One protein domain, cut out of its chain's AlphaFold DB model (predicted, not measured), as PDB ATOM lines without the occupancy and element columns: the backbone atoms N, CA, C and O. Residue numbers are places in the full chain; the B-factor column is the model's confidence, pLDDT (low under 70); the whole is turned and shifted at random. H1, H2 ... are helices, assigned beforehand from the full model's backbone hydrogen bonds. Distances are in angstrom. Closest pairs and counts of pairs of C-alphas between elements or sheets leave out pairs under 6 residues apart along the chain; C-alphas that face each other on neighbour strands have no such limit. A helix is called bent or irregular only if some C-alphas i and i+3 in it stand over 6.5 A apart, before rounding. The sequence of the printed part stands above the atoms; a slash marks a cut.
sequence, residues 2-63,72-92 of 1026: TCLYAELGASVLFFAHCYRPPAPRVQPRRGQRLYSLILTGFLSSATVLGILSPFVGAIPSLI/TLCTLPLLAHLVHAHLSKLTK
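AT A GLANCE: This is residues 2 to 63 and 72 to 92 of the 1026 residues of an uncharacterized protein of Leucoagaricus sp. SymC.cos (UniProt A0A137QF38). A long helical hairpin, H1 and H2 side by side and running opposite ways, is joined by a third long helix, H4, which packs by residues near its first end on the middle of H2 and then sticks out with residues 82 to 92. A wide loop at one end of the hairpin stands free with residues 22 to 29, and the short helix H3 lies beyond the other end of H2. The printed part has 83 residues with four named helices, in the order H1, H2, H3, H4, and no named strand; the class is all helix. It is loose, with a radius of gyration of the C-alphas of 15.8 A, and its outline is a rod spanning 50 by 24 by 22 A.

HOW THE PARTS SIT: H1, residues 2 to 18, and H2, residues 30 to 52, form a helical hairpin. They touch at a shallow tilt of 18 degrees, opposite ways, and their closest C-alphas are those of Gly 9 and Thr 47, 5.1 A apart. H3, residues 55 to 58, and H2 meet only through their link. H4, residues 72 to 92, touches H2 with residues 74 to 78 alone, and H2 touches it with residues 39 to 46 alone. The closest C-alphas of these two are those of Phe 42 and Cys 74, 5.6 A apart, and the helices stand at a steep tilt of 41 degrees, opposite ways. H1 is apart from H3 and from H4, and H3 is apart from H4. Each O i to N i+4 pair is within hydrogen-bond range in H1 and H2, against 14 of 17 in H4; H3 is too short for such a pair, and its one O i to N i+3 pair is not within range.

IN THESE COORDINATES: H1 begins at C-alpha 2, (151.480, 149.236, 195.952), and is 24.0 A from first to last C-alpha. H2, the longest helix by residues, begins at C-alpha 30, (175.292, 151.502, 165.216), and is 33.4 A long. H3 is 6.6 A long and only just irregular, with C-alphas 55 and 58 6.6 A apart. H4 is 29.8 A long, ends at C-alpha 92, (180.076, 170.197, 176.002), and is only just irregular, with C-alphas 74 and 77 6.6 A apart.

THE WHOLE: The two C-alphas farthest apart, those of Arg 25 and Pro 60, are 52.0 A apart. Without the stretches that stand free, residues 22 to 35, 56 to 62 and 82 to 92, the body spans 33 by 22 by 15 A. The link from H1 to H2 is long, with 11 residues, and that from H2 to H3 is tight, with 2. The link from H3 to H4 runs across the cut, where residues 64 to 71 are not printed and C-alphas 63 and 72 are 14.3 A apart. The mean pLDDT of the printed part is 71.2; 29 residues are under 70, namely 2 to 8, 10 to 28 and 57 to 59.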
ATOM      1  N   THR A   2     151.887 149.751 197.288       49.88
ATOM      2  CA  THR A   2     151.480 149.236 195.952       49.88
ATOM      3  C   THR A   2     151.260 150.308 194.880       49.88
ATOM      4  O   THR A   2     151.826 150.206 193.796       49.88
ATOM      5  N   CYS A   3     150.492 151.357 195.197       48.59
ATOM      6  CA  CYS A   3     150.199 152.444 194.259       48.59
ATOM      7  C   CYS A   3     151.461 153.222 193.845       48.59
ATOM      8  O   CYS A   3     151.651 153.440 192.657       48.59
ATOM      9  N   LEU A   4     152.381 153.515 194.773       55.94
ATOM     10  CA  LEU A   4     153.653 154.188 194.467       55.94
ATOM     11  C   LEU A   4     154.543 153.355 193.530       55.94
ATOM     12  O   LEU A   4     155.181 153.913 192.645       55.94
ATOM     13  N   TYR A   5     154.568 152.023 193.669       59.56
ATOM     14  CA  TYR A   5     155.296 151.158 192.727       59.56
ATOM     15  C   TYR A   5     154.638 151.129 191.341       59.56
ATOM     16  O   TYR A   5     155.342 151.126 190.330       59.56
ATOM     17  N   ALA A   6     153.303 151.161 191.282       57.12
ATOM     18  CA  ALA A   6     152.564 151.264 190.026       57.12
ATOM     19  C   ALA A   6     152.776 152.629 189.343       57.12
ATOM     20  O   ALA A   6     153.039 152.667 188.145       57.12
ATOM     21  N   GLU A   7     152.741 153.735 190.091       65.12
ATOM     22  CA  GLU A   7     153.004 155.093 189.596       65.12
ATOM     23  C   GLU A   7     154.462 155.287 189.177       65.12
ATOM     24  O   GLU A   7     154.719 155.880 188.130       65.12
ATOM     25  N   LEU A   8     155.428 154.748 189.930       62.75
ATOM     26  CA  LEU A   8     156.841 154.771 189.553       62.75
ATOM     27  C   LEU A   8     157.067 153.951 188.274       62.75
ATOM     28  O   LEU A   8     157.702 154.441 187.345       62.75
ATOM     29  N   GLY A   9     156.490 152.748 188.177       70.31
ATOM     30  CA  GLY A   9     156.540 151.920 186.968       70.31
ATOM     31  C   GLY A   9     155.876 152.591 185.760       70.31
ATOM     32  O   GLY A   9     156.458 152.630 184.676       70.31
ATOM     33  N   ALA A  10     154.699 153.191 185.943       64.31
ATOM     34  CA  ALA A  10     154.000 153.949 184.909       64.31
ATOM     35  C   ALA A  10     154.791 155.192 184.474       64.31
ATOM     36  O   ALA A  10     154.916 155.442 183.279       64.31
ATOM     37  N   SER A  11     155.399 155.918 185.415       60.78
ATOM     38  CA  SER A  11     156.275 157.064 185.140       60.78
ATOM     39  C   SER A  11     157.523 156.640 184.368       60.78
ATOM     40  O   SER A  11     157.906 157.295 183.403       60.78
ATOM     41  N   VAL A  12     158.139 155.515 184.737       68.19
ATOM     42  CA  VAL A  12     159.310 154.948 184.054       68.19
ATOM     43  C   VAL A  12     158.961 154.486 182.632       68.19
ATOM     44  O   VAL A  12     159.718 154.771 181.702       68.19
ATOM     45  N   LEU A  13     157.796 153.861 182.420       62.59
ATOM     46  CA  LEU A  13     157.279 153.542 181.081       62.59
ATOM     47  C   LEU A  13     156.943 154.797 180.268       62.59
ATOM     48  O   LEU A  13     157.274 154.859 179.084       62.59
ATOM     49  N   PHE A  14     156.325 155.803 180.888       65.25
ATOM     50  CA  PHE A  14     156.006 157.078 180.254       65.25
ATOM     51  C   PHE A  14     157.284 157.796 179.815       65.25
ATOM     52  O   PHE A  14     157.401 158.167 178.651       65.25
ATOM     53  N   PHE A  15     158.299 157.885 180.681       57.97
ATOM     54  CA  PHE A  15     159.614 158.403 180.313       57.97
ATOM     55  C   PHE A  15     160.267 157.576 179.204       57.97
ATOM     56  O   PHE A  15     160.766 158.168 178.253       57.97
ATOM     57  N   ALA A  16     160.224 156.240 179.252       61.22
ATOM     58  CA  ALA A  16     160.769 155.383 178.195       61.22
ATOM     59  C   ALA A  16     160.074 155.594 176.833       61.22
ATOM     60  O   ALA A  16     160.735 155.598 175.795       61.22
ATOM     61  N   HIS A  17     158.756 155.810 176.833       62.09
ATOM     62  CA  HIS A  17     157.958 156.102 175.641       62.09
ATOM     63  C   HIS A  17     158.187 157.534 175.117       62.09
ATOM     64  O   HIS A  17     158.319 157.751 173.910       62.09
ATOM     65  N   CYS A  18     158.299 158.510 176.020       61.31
ATOM     66  CA  CYS A  18     158.620 159.903 175.711       61.31
ATOM     67  C   CYS A  18     160.093 160.110 175.325       61.31
ATOM     68  O   CYS A  18     160.396 161.083 174.637       61.31
ATOM     69  N   TYR A  19     160.997 159.171 175.639       59.47
ATOM     70  CA  TYR A  19     162.384 159.131 175.143       59.47
ATOM     71  C   TYR A  19     162.479 158.723 173.658       59.47
ATOM     72  O   TYR A  19     163.410 158.046 173.216       59.47
ATOM     73  N   ARG A  20     161.504 159.155 172.855       52.31
ATOM     74  CA  ARG A  20     161.500 159.015 171.404       52.31
ATOM     75  C   ARG A  20     162.663 159.859 170.864       52.31
ATOM     76  O   ARG A  20     162.628 161.082 171.015       52.31
ATOM     77  N   PRO A  21     163.716 159.257 170.277       52.09
ATOM     78  CA  PRO A  21     164.891 160.016 169.868       52.09
ATOM     79  C   PRO A  21     164.493 161.080 168.829       52.09
ATOM     80  O   PRO A  21     163.690 160.775 167.940       52.09
ATOM     81  N   PRO A  22     165.022 162.317 168.927       46.50
ATOM     82  CA  PRO A  22     164.626 163.414 168.049       46.50
ATOM     83  C   PRO A  22     164.869 163.084 166.568       46.50
ATOM     84  O   PRO A  22     165.721 162.262 166.227       46.50
ATOM     85  N   ALA A  23     164.074 163.722 165.703       42.81
ATOM     86  CA  ALA A  23     163.825 163.313 164.319       42.81
ATOM     87  C   ALA A  23     165.095 162.975 163.494       42.81
ATOM     88  O   ALA A  23     166.133 163.622 163.652       42.81
ATOM     89  N   PRO A  24     165.027 161.995 162.565       46.16
ATOM     90  CA  PRO A  24     166.180 161.209 162.102       46.16
ATOM     91  C   PRO A  24     167.084 161.901 161.056       46.16
ATOM     92  O   PRO A  24     167.493 161.283 160.077       46.16
ATOM     93  N   ARG A  25     167.433 163.179 161.252       48.84
ATOM     94  CA  ARG A  25     168.328 163.945 160.359       48.84
ATOM     95  C   ARG A  25     169.820 163.627 160.523       48.84
ATOM     96  O   ARG A  25     170.619 164.051 159.698       48.84
ATOM     97  N   VAL A  26     170.203 162.854 161.540       51.62
ATOM     98  CA  VAL A  26     171.563 162.310 161.704       51.62
ATOM     99  C   VAL A  26     171.453 160.802 161.895       51.62
ATOM    100  O   VAL A  26     170.713 160.348 162.767       51.62
ATOM    101  N   GLN A  27     172.180 160.008 161.099       51.28
ATOM    102  CA  GLN A  27     172.195 158.555 161.282       51.28
ATOM    103  C   GLN A  27     172.812 158.205 162.651       51.28
ATOM    104  O   GLN A  27     173.990 158.504 162.872       51.28
ATOM    105  N   PRO A  28     172.079 157.552 163.575       53.28
ATOM    106  CA  PRO A  28     172.652 157.145 164.850       53.28
ATOM    107  C   PRO A  28     173.718 156.073 164.606       53.28
ATOM    108  O   PRO A  28     173.452 155.052 163.963       53.28
ATOM    109  N   ARG A  29     174.930 156.291 165.134       73.94
ATOM    110  CA  ARG A  29     176.030 155.310 165.072       73.94
ATOM    111  C   ARG A  29     175.527 153.962 165.601       73.94
ATOM    112  O   ARG A  29     174.846 153.938 166.622       73.94
ATOM    113  N   ARG A  30     175.877 152.842 164.946       75.25
ATOM    114  CA  ARG A  30     175.292 151.502 165.216       75.25
ATOM    115  C   ARG A  30     175.208 151.141 166.711       75.25
ATOM    116  O   ARG A  30     174.176 150.636 167.146       75.25
ATOM    117  N   GLY A  31     176.235 151.473 167.499       79.00
ATOM    118  CA  GLY A  31     176.254 151.248 168.951       79.00
ATOM    119  C   GLY A  31     175.132 151.948 169.731       79.00
ATOM    120  O   GLY A  31     174.643 151.385 170.700       79.00
ATOM    121  N   GLN A  32     174.648 153.114 169.292       75.44
ATOM    122  CA  GLN A  32     173.571 153.851 169.969       75.44
ATOM    123  C   GLN A  32     172.210 153.143 169.852       75.44
ATOM    124  O   GLN A  32     171.399 153.229 170.771       75.44
ATOM    125  N   ARG A  33     171.968 152.393 168.763       78.31
ATOM    126  CA  ARG A  33     170.770 151.542 168.633       78.31
ATOM    127  C   ARG A  33     170.830 150.342 169.573       78.31
ATOM    128  O   ARG A  33     169.850 150.076 170.259       78.31
ATOM    129  N   LEU A  34     171.976 149.655 169.629       81.94
ATOM    130  CA  LEU A  34     172.185 148.538 170.556       81.94
ATOM    131  C   LEU A  34     172.061 149.009 172.012       81.94
ATOM    132  O   LEU A  34     171.354 148.389 172.796       81.94
ATOM    133  N   TYR A  35     172.678 150.148 172.336       77.44
ATOM    134  CA  TYR A  35     172.597 150.763 173.655       77.44
ATOM    135  C   TYR A  35     171.154 151.100 174.053       77.44
ATOM    136  O   TYR A  35     170.712 150.716 175.131       77.44
ATOM    137  N   SER A  36     170.392 151.752 173.166       78.12
ATOM    138  CA  SER A  36     168.977 152.051 173.416       78.12
ATOM    139  C   SER A  36     168.150 150.784 173.627       78.12
ATOM    140  O   SER A  36     167.300 150.773 174.505       78.12
ATOM    141  N   LEU A  37     168.397 149.720 172.856       82.38
ATOM    142  CA  LEU A  37     167.661 148.457 172.970       82.38
ATOM    143  C   LEU A  37     167.958 147.759 174.307       82.38
ATOM    144  O   LEU A  37     167.032 147.293 174.964       82.38
ATOM    145  N   ILE A  38     169.219 147.764 174.751       81.50
ATOM    146  CA  ILE A  38     169.622 147.282 176.081       81.50
ATOM    147  C   ILE A  38     168.941 148.105 177.185       81.50
ATOM    148  O   ILE A  38     168.360 147.527 178.100       81.50
ATOM    149  N   LEU A  39     168.953 149.440 177.081       79.69
ATOM    150  CA  LEU A  39     168.334 150.330 178.068       79.69
ATOM    151  C   LEU A  39     166.814 150.114 178.158       79.69
ATOM    152  O   LEU A  39     166.285 149.976 179.256       79.69
ATOM    153  N   THR A  40     166.114 150.020 177.020       81.88
ATOM    154  CA  THR A  40     164.678 149.684 176.973       81.88
ATOM    155  C   THR A  40     164.405 148.280 177.522       81.88
ATOM    156  O   THR A  40     163.392 148.081 178.190       81.88
ATOM    157  N   GLY A  41     165.318 147.325 177.312       86.00
ATOM    158  CA  GLY A  41     165.282 146.006 177.941       86.00
ATOM    159  C   GLY A  41     165.274 146.100 179.467       86.00
ATOM    160  O   GLY A  41     164.297 145.681 180.086       86.00
ATOM    161  N   PHE A  42     166.294 146.729 180.062       79.88
ATOM    162  CA  PHE A  42     166.395 146.927 181.516       79.88
ATOM    163  C   PHE A  42     165.226 147.730 182.108       79.88
ATOM    164  O   PHE A  42     164.720 147.382 183.172       79.88
ATOM    165  N   LEU A  43     164.746 148.762 181.403       79.62
ATOM    166  CA  LEU A  43     163.530 149.505 181.757       79.62
ATOM    167  C   LEU A  43     162.301 148.587 181.819       79.62
ATOM    168  O   LEU A  43     161.541 148.621 182.790       79.62
ATOM    169  N   SER A  44     162.111 147.744 180.800       80.75
ATOM    170  CA  SER A  44     160.972 146.824 180.747       80.75
ATOM    171  C   SER A  44     161.049 145.734 181.820       80.75
ATOM    172  O   SER A  44     160.038 145.464 182.464       80.75
ATOM    173  N   SER A  45     162.231 145.164 182.094       81.06
ATOM    174  CA  SER A  45     162.395 144.156 183.148       81.06
ATOM    175  C   SER A  45     162.232 144.754 184.544       81.06
ATOM    176  O   SER A  45     161.558 144.150 185.372       81.06
ATOM    177  N   ALA A  46     162.763 145.956 184.795       79.06
ATOM    178  CA  ALA A  46     162.550 146.674 186.050       79.06
ATOM    179  C   ALA A  46     161.060 146.980 186.275       79.06
ATOM    180  O   ALA A  46     160.537 146.719 187.355       79.06
ATOM    181  N   THR A  47     160.342 147.447 185.246       79.88
ATOM    182  CA  THR A  47     158.899 147.713 185.370       79.88
ATOM    183  C   THR A  47     158.098 146.427 185.596       79.88
ATOM    184  O   THR A  47     157.229 146.398 186.462       79.88
ATOM    185  N   VAL A  48     158.406 145.339 184.882       82.81
ATOM    186  CA  VAL A  48     157.748 144.037 185.091       82.81
ATOM    187  C   VAL A  48     158.022 143.494 186.499       82.81
ATOM    188  O   VAL A  48     157.090 143.023 187.143       82.81
ATOM    189  N   LEU A  49     159.246 143.625 187.023       79.12
ATOM    190  CA  LEU A  49     159.569 143.279 188.415       79.12
ATOM    191  C   LEU A  49     158.791 144.146 189.418       79.12
ATOM    192  O   LEU A  49     158.235 143.605 190.369       79.12
ATOM    193  N   GLY A  50     158.680 145.458 189.188       78.81
ATOM    194  CA  GLY A  50     157.905 146.370 190.039       78.81
ATOM    195  C   GLY A  50     156.397 146.079 190.040       78.81
ATOM    196  O   GLY A  50     155.760 146.141 191.089       78.81
ATOM    197  N   ILE A  51     155.835 145.692 188.889       80.94
ATOM    198  CA  ILE A  51     154.425 145.286 188.755       80.94
ATOM    199  C   ILE A  51     154.176 143.906 189.382       80.94
ATOM    200  O   ILE A  51     153.122 143.698 189.977       80.94
ATOM    201  N   LEU A  52     155.128 142.969 189.288       80.12
ATOM    202  CA  LEU A  52     155.013 141.632 189.887       80.12
ATOM    203  C   LEU A  52     155.287 141.614 191.399       80.12
ATOM    204  O   LEU A  52     154.693 140.797 192.097       80.12
ATOM    205  N   SER A  53     156.123 142.521 191.913       78.88
ATOM    206  CA  SER A  53     156.467 142.669 193.337       78.88
ATOM    207  C   SER A  53     155.279 142.503 194.306       78.88
ATOM    208  O   SER A  53     155.388 141.694 195.226       78.88
ATOM    209  N   PRO A  54     154.126 143.187 194.142       73.06
ATOM    210  CA  PRO A  54     152.982 142.992 195.037       73.06
ATOM    211  C   PRO A  54     152.314 141.613 194.928       73.06
ATOM    212  O   PRO A  54     151.812 141.109 195.929       73.06
ATOM    213  N   PHE A  55     152.338 140.963 193.760       75.19
ATOM    214  CA  PHE A  55     151.812 139.599 193.587       75.19
ATOM    215  C   PHE A  55     152.764 138.526 194.148       75.19
ATOM    216  O   PHE A  55     152.330 137.433 194.503       75.19
ATOM    217  N   VAL A  56     154.053 138.853 194.298       73.81
ATOM    218  CA  VAL A  56     155.064 138.013 194.968       73.81
ATOM    219  C   VAL A  56     154.862 137.960 196.493       73.81
ATOM    220  O   VAL A  56     155.422 137.083 197.144       73.81
ATOM    221  N   GLY A  57     153.998 138.801 197.077       66.12
ATOM    222  CA  GLY A  57     153.681 138.789 198.515       66.12
ATOM    223  C   GLY A  57     153.065 137.484 199.053       66.12
ATOM    224  O   GLY A  57     153.037 137.288 200.264       66.12
ATOM    225  N   ALA A  58     152.610 136.579 198.180       66.75
ATOM    226  CA  ALA A  58     152.141 135.234 198.539       66.75
ATOM    227  C   ALA A  58     153.258 134.163 198.567       66.75
ATOM    228  O   ALA A  58     152.978 132.981 198.760       66.75
ATOM    229  N   ILE A  59     154.515 134.548 198.323       61.03
ATOM    230  CA  ILE A  59     155.665 133.652 198.140       61.03
ATOM    231  C   ILE A  59     156.679 133.917 199.278       61.03
ATOM    232  O   ILE A  59     156.808 135.071 199.687       61.03
ATOM    233  N   PRO A  60     157.384 132.900 199.831       74.06
ATOM    234  CA  PRO A  60     158.282 133.037 200.984       74.06
ATOM    235  C   PRO A  60     159.173 134.289 201.020       74.06
ATOM    236  O   PRO A  60     159.720 134.727 200.007       74.06
ATOM    237  N   SER A  61     159.381 134.799 202.239       73.56
ATOM    238  CA  SER A  61     160.005 136.090 202.595       73.56
ATOM    239  C   SER A  61     161.394 136.377 202.010       73.56
ATOM    240  O   SER A  61     161.834 137.524 202.021       73.56
ATOM    241  N   LEU A  62     162.070 135.366 201.463       71.69
ATOM    242  CA  LEU A  62     163.336 135.481 200.738       71.69
ATOM    243  C   LEU A  62     163.184 136.053 199.316       71.69
ATOM    244  O   LEU A  62     164.143 136.609 198.782       71.69
ATOM    245  N   ILE A  63     162.008 135.942 198.687       77.19
ATOM    246  CA  ILE A  63     161.818 136.383 197.295       77.19
ATOM    247  C   ILE A  63     161.655 137.908 197.166       77.19
ATOM    248  O   ILE A  63     162.317 138.468 196.291       77.19
ATOM    249  N   THR A  72     167.197 146.929 191.733       79.12
ATOM    250  CA  THR A  72     168.280 147.916 191.923       79.12
ATOM    251  C   THR A  72     169.488 147.645 191.019       79.12
ATOM    252  O   THR A  72     170.043 148.576 190.433       79.12
ATOM    253  N   LEU A  73     169.836 146.375 190.784       79.44
ATOM    254  CA  LEU A  73     170.834 145.994 189.778       79.44
ATOM    255  C   LEU A  73     170.391 146.331 188.340       79.44
ATOM    256  O   LEU A  73     171.235 146.681 187.516       79.44
ATOM    257  N   CYS A  74     169.089 146.289 188.029       80.31
ATOM    258  CA  CYS A  74     168.563 146.723 186.727       80.31
ATOM    259  C   CYS A  74     168.540 148.253 186.553       80.31
ATOM    260  O   CYS A  74     168.665 148.730 185.424       80.31
ATOM    261  N   THR A  75     168.391 149.038 187.628       79.06
ATOM    262  CA  THR A  75     168.373 150.512 187.549       79.06
ATOM    263  C   THR A  75     169.765 151.145 187.605       79.06
ATOM    264  O   THR A  75     169.955 152.214 187.022       79.06
ATOM    265  N   LEU A  76     170.764 150.484 188.201       79.88
ATOM    266  CA  LEU A  76     172.157 150.957 188.260       79.88
ATOM    267  C   LEU A  76     172.746 151.374 186.887       79.88
ATOM    268  O   LEU A  76     173.261 152.492 186.787       79.88
ATOM    269  N   PRO A  77     172.629 150.578 185.801       79.62
ATOM    270  CA  PRO A  77     173.082 150.981 184.464       79.62
ATOM    271  C   PRO A  77     172.366 152.220 183.908       79.62
ATOM    272  O   PRO A  77     172.949 152.973 183.126       79.62
ATOM    273  N   LEU A  78     171.109 152.446 184.305       76.06
ATOM    274  CA  LEU A  78     170.305 153.588 183.873       76.06
ATOM    275  C   LEU A  78     170.658 154.860 184.656       76.06
ATOM    276  O   LEU A  78     170.781 155.926 184.053       76.06
ATOM    277  N   LEU A  79     170.915 154.745 185.962       79.56
ATOM    278  CA  LEU A  79     171.462 155.832 186.778       79.56
ATOM    279  C   LEU A  79     172.850 156.246 186.267       79.56
ATOM    280  O   LEU A  79     173.087 157.425 186.004       79.56
ATOM    281  N   ALA A  80     173.733 155.274 186.015       80.56
ATOM    282  CA  ALA A  80     175.038 155.512 185.402       80.56
ATOM    283  C   ALA A  80     174.915 156.182 184.020       80.56
ATOM    284  O   ALA A  80     175.714 157.059 183.685       80.56
ATOM    285  N   HIS A  81     173.890 155.838 183.228       80.56
ATOM    286  CA  HIS A  81     173.624 156.520 181.964       80.56
ATOM    287  C   HIS A  81     173.129 157.953 182.138       80.56
ATOM    288  O   HIS A  81     173.585 158.822 181.401       80.56
ATOM    289  N   LEU A  82     172.237 158.228 183.093       77.69
ATOM    290  CA  LEU A  82     171.779 159.587 183.398       77.69
ATOM    291  C   LEU A  82     172.946 160.474 183.845       77.69
ATOM    292  O   LEU A  82     173.118 161.568 183.303       77.69
ATOM    293  N   VAL A  83     173.797 159.972 184.744       81.00
ATOM    294  CA  VAL A  83     175.019 160.657 185.193       81.00
ATOM    295  C   VAL A  83     175.976 160.886 184.019       81.00
ATOM    296  O   VAL A  83     176.364 162.025 183.765       81.00
ATOM    297  N   HIS A  84     176.298 159.857 183.228       83.75
ATOM    298  CA  HIS A  84     177.156 160.006 182.048       83.75
ATOM    299  C   HIS A  84     176.552 160.957 181.000       83.75
ATOM    300  O   HIS A  84     177.260 161.778 180.421       83.75
ATOM    301  N   ALA A  85     175.242 160.900 180.751       78.69
ATOM    302  CA  ALA A  85     174.554 161.795 179.829       78.69
ATOM    303  C   ALA A  85     174.628 163.248 180.318       78.69
ATOM    304  O   ALA A  85     174.948 164.127 179.515       78.69
ATOM    305  N   HIS A  86     174.413 163.492 181.614       78.75
ATOM    306  CA  HIS A  86     174.543 164.807 182.237       78.75
ATOM    307  C   HIS A  86     175.985 165.330 182.159       78.75
ATOM    308  O   HIS A  86     176.208 166.408 181.613       78.75
ATOM    309  N   LEU A  87     176.980 164.534 182.564       80.12
ATOM    310  CA  LEU A  87     178.404 164.869 182.432       80.12
ATOM    311  C   LEU A  87     178.805 165.118 180.968       80.12
ATOM    312  O   LEU A  87     179.534 166.064 180.680       80.12
ATOM    313  N   SER A  88     178.276 164.348 180.011       81.25
ATOM    314  CA  SER A  88     178.534 164.531 178.571       81.25
ATOM    315  C   SER A  88     177.801 165.726 177.941       81.25
ATOM    316  O   SER A  88     178.121 166.103 176.810       81.25
ATOM    317  N   LYS A  89     176.793 166.291 178.621       78.56
ATOM    318  CA  LYS A  89     176.196 167.594 178.291       78.56
ATOM    319  C   LYS A  89     177.031 168.704 178.923       78.56
ATOM    320  O   LYS A  89     177.436 169.616 178.217       78.56
ATOM    321  N   LEU A  90     177.362 168.581 180.207       77.00
ATOM    322  CA  LEU A  90     178.120 169.562 180.982       77.00
ATOM    323  C   LEU A  90     179.527 169.797 180.404       77.00
ATOM    324  O   LEU A  90     179.903 170.939 180.179       77.00
ATOM    325  N   THR A  91     180.250 168.746 180.017       75.75
ATOM    326  CA  THR A  91     181.558 168.846 179.327       75.75
ATOM    327  C   THR A  91     181.494 169.408 177.898       75.75
ATOM    328  O   THR A  91     182.529 169.772 177.346       75.75
ATOM    329  N   LYS A  92     180.304 169.497 177.284       78.50
ATOM    330  CA  LYS A  92     180.076 170.197 176.002       78.50
ATOM    331  C   LYS A  92     179.532 171.615 176.187       78.50
ATOM    332  O   LYS A  92     179.676 172.431 175.284       78.50
TER     333      LYS A  92